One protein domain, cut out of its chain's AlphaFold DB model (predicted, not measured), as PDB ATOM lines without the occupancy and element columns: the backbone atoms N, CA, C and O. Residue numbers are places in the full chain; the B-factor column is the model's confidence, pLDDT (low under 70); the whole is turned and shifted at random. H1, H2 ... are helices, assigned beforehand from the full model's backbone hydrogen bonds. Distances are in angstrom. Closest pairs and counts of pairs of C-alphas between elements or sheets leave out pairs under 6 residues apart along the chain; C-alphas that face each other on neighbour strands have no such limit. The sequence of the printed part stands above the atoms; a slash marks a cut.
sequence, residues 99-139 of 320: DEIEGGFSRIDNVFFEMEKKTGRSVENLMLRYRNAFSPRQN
ATOM      1  N   ASP A  99     181.379 228.091 185.036       92.19
ATOM      2  CA  ASP A  99     182.094 229.000 184.134       92.19
ATOM      3  C   ASP A  99     182.100 230.437 184.687       92.19
ATOM      4  O   ASP A  99     183.107 231.140 184.627       92.19
ATOM      5  N   GLU A 100     180.989 230.864 185.294       93.62
ATOM      6  CA  GLU A 100     180.887 232.169 185.950       93.62
ATOM      7  C   GLU A 100     181.781 232.272 187.195       93.62
ATOM      8  O   GLU A 100     182.453 233.290 187.386       93.62
ATOM      9  N   ILE A 101     181.836 231.214 188.011       91.50
ATOM     10  CA  ILE A 101     182.736 231.124 189.169       91.50
ATOM     11  C   ILE A 101     184.200 231.188 188.716       91.50
ATOM     12  O   ILE A 101     184.967 231.982 189.261       91.50
ATOM     13  N   GLU A 102     184.577 230.418 187.697       93.00
ATOM     14  CA  GLU A 102     185.944 230.375 187.167       93.00
ATOM     15  C   GLU A 102     186.365 231.730 186.575       93.00
ATOM     16  O   GLU A 102     187.447 232.252 186.859       93.00
ATOM     17  N   GLY A 103     185.461 232.380 185.833       93.94
ATOM     18  CA  GLY A 103     185.660 233.747 185.354       93.94
ATOM     19  C   GLY A 103     185.734 234.781 186.486       93.94
ATOM     20  O   GLY A 103     186.336 235.845 186.322       93.94
ATOM     21  N   GLY A 104     185.127 234.501 187.640       93.31
ATOM     22  CA  GLY A 104     185.299 235.272 188.870       93.31
ATOM     23  C   GLY A 104     186.693 235.093 189.478       93.31
ATOM     24  O   GLY A 104     187.349 236.090 189.783       93.31
ATOM     25  N   PHE A 105     187.176 233.853 189.595       92.81
ATOM     26  CA  PHE A 105     188.519 233.554 190.108       92.81
ATOM     27  C   PHE A 105     189.613 234.181 189.249       92.81
ATOM     28  O   PHE A 105     190.457 234.899 189.776       92.81
ATOM     29  N   SER A 106     189.501 234.064 187.926       93.44
ATOM     30  CA  SER A 106     190.434 234.701 186.989       93.44
ATOM     31  C   SER A 106     190.520 236.223 187.184       93.44
ATOM     32  O   SER A 106     191.592 236.821 187.089       93.44
ATOM     33  N   ARG A 107     189.392 236.883 187.484       95.62
ATOM     34  CA  ARG A 107     189.368 238.328 187.766       95.62
ATOM     35  C   ARG A 107     190.070 238.668 189.078       95.62
ATOM     36  O   ARG A 107     190.790 239.662 189.126       95.62
ATOM     37  N   ILE A 108     189.878 237.858 190.115       93.00
ATOM     38  CA  ILE A 108     190.539 238.032 191.414       93.00
ATOM     39  C   ILE A 108     192.054 237.840 191.275       93.00
ATOM     40  O   ILE A 108     192.817 238.673 191.765       93.00
ATOM     41  N   ASP A 109     192.487 236.809 190.552       93.56
ATOM     42  CA  ASP A 109     193.907 236.536 190.315       93.56
ATOM     43  C   ASP A 109     194.575 237.691 189.566       93.56
ATOM     44  O   ASP A 109     195.620 238.184 189.991       93.56
ATOM     45  N   ASN A 110     193.924 238.218 188.524       95.38
ATOM     46  CA  ASN A 110     194.409 239.400 187.808       95.38
ATOM     47  C   ASN A 110     194.577 240.614 188.734       95.38
ATOM     48  O   ASN A 110     195.564 241.340 188.622       95.38
ATOM     49  N   VAL A 111     193.661 240.827 189.685       96.44
ATOM     50  CA  VAL A 111     193.798 241.902 190.681       96.44
ATOM     51  C   VAL A 111     195.016 241.670 191.580       96.44
ATOM     52  O   VAL A 111     195.760 242.618 191.841       96.44
ATOM     53  N   PHE A 112     195.275 240.435 192.021       96.44
ATOM     54  CA  PHE A 112     196.471 240.120 192.807       96.44
ATOM     55  C   PHE A 112     197.770 240.306 192.016       96.44
ATOM     56  O   PHE A 112     198.704 240.903 192.555       96.44
ATOM     57  N   PHE A 113     197.828 239.887 190.749       95.56
ATOM     58  CA  PHE A 113     198.997 240.109 189.886       95.56
ATOM     59  C   PHE A 113     199.274 241.599 189.655       95.56
ATOM     60  O   PHE A 113     200.419 242.048 189.719       95.56
ATOM     61  N   GLU A 114     198.234 242.403 189.432       95.81
ATOM     62  CA  GLU A 114     198.395 243.852 189.291       95.81
ATOM     63  C   GLU A 114     198.865 244.508 190.598       95.81
ATOM     64  O   GLU A 114     199.685 245.432 190.579       95.81
ATOM     65  N   MET A 115     198.406 244.016 191.752       94.06
ATOM     66  CA  MET A 115     198.914 244.463 193.051       94.06
ATOM     67  C   MET A 115     200.371 244.047 193.281       94.06
ATOM     68  O   MET A 115     201.130 244.839 193.841       94.06
ATOM     69  N   GLU A 116     200.791 242.862 192.841       96.19
ATOM     70  CA  GLU A 116     202.191 242.425 192.910       96.19
ATOM     71  C   GLU A 116     203.092 243.373 192.115       96.19
ATOM     72  O   GLU A 116     204.042 243.918 192.678       96.19
ATOM     73  N   LYS A 117     202.735 243.680 190.859       96.31
ATOM     74  CA  LYS A 117     203.481 244.639 190.024       96.31
ATOM     75  C   LYS A 117     203.604 246.018 190.677       96.31
ATOM     76  O   LYS A 117     204.661 246.637 190.606       96.31
ATOM     77  N   LYS A 118     202.534 246.506 191.313       96.31
ATOM     78  CA  LYS A 118     202.505 247.839 191.943       96.31
ATOM     79  C   LYS A 118     203.236 247.899 193.281       96.31
ATOM     80  O   LYS A 118     203.774 248.943 193.630       96.31
ATOM     81  N   THR A 119     203.201 246.820 194.059       91.56
ATOM     82  CA  THR A 119     203.689 246.821 195.451       91.56
ATOM     83  C   THR A 119     205.020 246.098 195.637       91.56
ATOM     84  O   THR A 119     205.618 246.222 196.705       91.56
ATOM     85  N   GLY A 120     205.467 245.325 194.643       91.31
ATOM     86  CA  GLY A 120     206.649 244.465 194.726       91.31
ATOM     87  C   GLY A 120     206.497 243.292 195.699       91.31
ATOM     88  O   GLY A 120     207.487 242.661 196.063       91.31
ATOM     89  N   ARG A 121     205.280 243.015 196.180       81.56
ATOM     90  CA  ARG A 121     204.998 241.921 197.119       81.56
ATOM     91  C   ARG A 121     204.433 240.731 196.367       81.56
ATOM     92  O   ARG A 121     203.537 240.918 195.554       81.56
ATOM     93  N   SER A 122     204.887 239.528 196.717       92.81
ATOM     94  CA  SER A 122     204.392 238.311 196.074       92.81
ATOM     95  C   SER A 122     202.874 238.174 196.195       92.81
ATOM     96  O   SER A 122     202.286 238.503 197.237       92.81
ATOM     97  N   VAL A 123     202.247 237.631 195.151       91.94
ATOM     98  CA  VAL A 123     200.808 237.315 195.133       91.94
ATOM     99  C   VAL A 123     200.384 236.508 196.367       91.94
ATOM    100  O   VAL A 123     199.360 236.808 196.979       91.94
ATOM    101  N   GLU A 124     201.199 235.552 196.816       85.12
ATOM    102  CA  GLU A 124     200.920 234.751 198.013       85.12
ATOM    103  C   GLU A 124     200.875 235.587 199.306       85.12
ATOM    104  O   GLU A 124     199.959 235.434 200.119       85.12
ATOM    105  N   ASN A 125     201.797 236.542 199.475       83.44
ATOM    106  CA  ASN A 125     201.784 237.465 200.615       83.44
ATOM    107  C   ASN A 125     200.565 238.398 200.587       83.44
ATOM    108  O   ASN A 125     200.009 238.735 201.639       83.44
ATOM    109  N   LEU A 126     200.148 238.831 199.396       89.81
ATOM    110  CA  LEU A 126     198.962 239.667 199.213       89.81
ATOM    111  C   LEU A 126     197.676 238.882 199.491       89.81
ATOM    112  O   LEU A 126     196.817 239.378 200.220       89.81
ATOM    113  N   MET A 127     197.572 237.641 199.008       90.25
ATOM    114  CA  MET A 127     196.467 236.731 199.324       90.25
ATOM    115  C   MET A 127     196.388 236.427 200.819       90.25
ATOM    116  O   MET A 127     195.298 236.440 201.390       90.25
ATOM    117  N   LEU A 128     197.526 236.204 201.485       80.25
ATOM    118  CA  LEU A 128     197.578 236.007 202.934       80.25
ATOM    119  C   LEU A 128     197.068 237.246 203.681       80.25
ATOM    120  O   LEU A 128     196.258 237.117 204.600       80.25
ATOM    121  N   ARG A 129     197.492 238.447 203.272       79.81
ATOM    122  CA  ARG A 129     197.017 239.711 203.857       79.81
ATOM    123  C   ARG A 129     195.531 239.937 203.620       79.81
ATOM    124  O   ARG A 129     194.837 240.294 204.565       79.81
ATOM    125  N   TYR A 130     195.046 239.692 202.408       85.75
ATOM    126  CA  TYR A 130     193.623 239.749 202.081       85.75
ATOM    127  C   TYR A 130     192.832 238.763 202.945       85.75
ATOM    128  O   TYR A 130     191.889 239.147 203.633       85.75
ATOM    129  N   ARG A 131     193.275 237.504 203.013       78.56
ATOM    130  CA  ARG A 131     192.650 236.488 203.860       78.56
ATOM    131  C   ARG A 131     192.637 236.901 205.321       78.56
ATOM    132  O   ARG A 131     191.658 236.595 205.972       78.56
ATOM    133  N   ASN A 132     193.675 237.555 205.836       68.56
ATOM    134  CA  ASN A 132     193.726 237.999 207.229       68.56
ATOM    135  C   ASN A 132     192.835 239.224 207.481       68.56
ATOM    136  O   ASN A 132     192.143 239.259 208.491       68.56
ATOM    137  N   ALA A 133     192.812 240.188 206.557       70.69
ATOM    138  CA  ALA A 133     191.983 241.392 206.650       70.69
ATOM    139  C   ALA A 133     190.481 241.088 206.536       70.69
ATOM    140  O   ALA A 133     189.662 241.792 207.118       70.69
ATOM    141  N   PHE A 134     190.130 240.026 205.806       65.94
ATOM    142  CA  PHE A 134     188.746 239.640 205.532       65.94
ATOM    143  C   PHE A 134     188.390 238.244 206.064       65.94
ATOM    144  O   PHE A 134     187.334 237.708 205.727       65.94
ATOM    145  N   SER A 135     189.240 237.626 206.899       53.38
ATOM    146  CA  SER A 135     188.892 236.362 207.553       53.38
ATOM    147  C   SER A 135     187.876 236.636 208.649       53.38
ATOM    148  O   SER A 135     188.203 237.349 209.596       53.38
ATOM    149  N   PRO A 136     186.732 235.936 208.661       53.28
ATOM    150  CA  PRO A 136     185.854 235.913 209.830       53.28
ATOM    151  C   PRO A 136     186.546 235.348 211.084       53.28
ATOM    152  O   PRO A 136     186.038 235.486 212.189       53.28
ATOM    153  N   ARG A 137     187.703 234.687 210.923       45.94
ATOM    154  CA  ARG A 137     188.460 234.029 211.998       45.94
ATOM    155  C   ARG A 137     189.216 234.979 212.932       45.94
ATOM    156  O   ARG A 137     189.708 234.509 213.947       45.94
ATOM    157  N   GLN A 138     189.299 236.277 212.625       46.19
ATOM    158  CA  GLN A 138     189.759 237.283 213.594       46.19
ATOM    159  C   GLN A 138     188.637 237.789 214.513       46.19
ATOM    160  O   GLN A 138     188.891 238.619 215.377       46.19
ATOM    161  N   ASN A 139     187.422 237.242 214.406       43.12
ATOM    162  CA  ASN A 139     186.462 237.347 215.494       43.12
ATOM    163  C   ASN A 139     186.903 236.387 216.606       43.12
ATOM    164  O   ASN A 139     186.396 235.269 216.701       43.12
TER     165      ASN A 139
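AT A GLANCE: This is residues 99 to 139 of the 320 residues of an uncharacterized protein of Coprinellus micaceus (UniProt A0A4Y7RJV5). Two helices make an open, L-like V: the long H1 is one arm, and the shorter H2, followed by a tail, is the other, with the tight link at the corner. Residues 99 to 107 and 131 to 139 stand free at the two tips. The printed part has 41 residues, with two named helices, H1 then H2, and no named strand; it is all helix. It is loose, with a radius of gyration of the C-alphas of 11.7 A, and flat, spanning 32 by 27 by 11 A.

IN THESE COORDINATES: H1, residues 99 to 119, begins at C-alpha 99 (182.094, 229.000, 184.134) and is 30.2 A long from first to last C-alpha. H2, residues 123 to 133, is 15.1 A long and ends at C-alpha 133 (191.983, 241.392, 206.650).

HOW THE PARTS SIT: H1 touches H2 with residues 112 to 116 alone; the closest C-alphas, of Phe 112 and Val 123, are 5.7 A apart. Their lines are about perpendicular, at 77 degrees. In H1 and H2 every O i to N i+4 pair is within hydrogen-bond range.

THE WHOLE: The farthest C-alphas, of Asp 99 and Asn 139, are 32.7 A apart. The printed part has no cut and no long link. Residues 132 and 134 to 139 have pLDDT under 70.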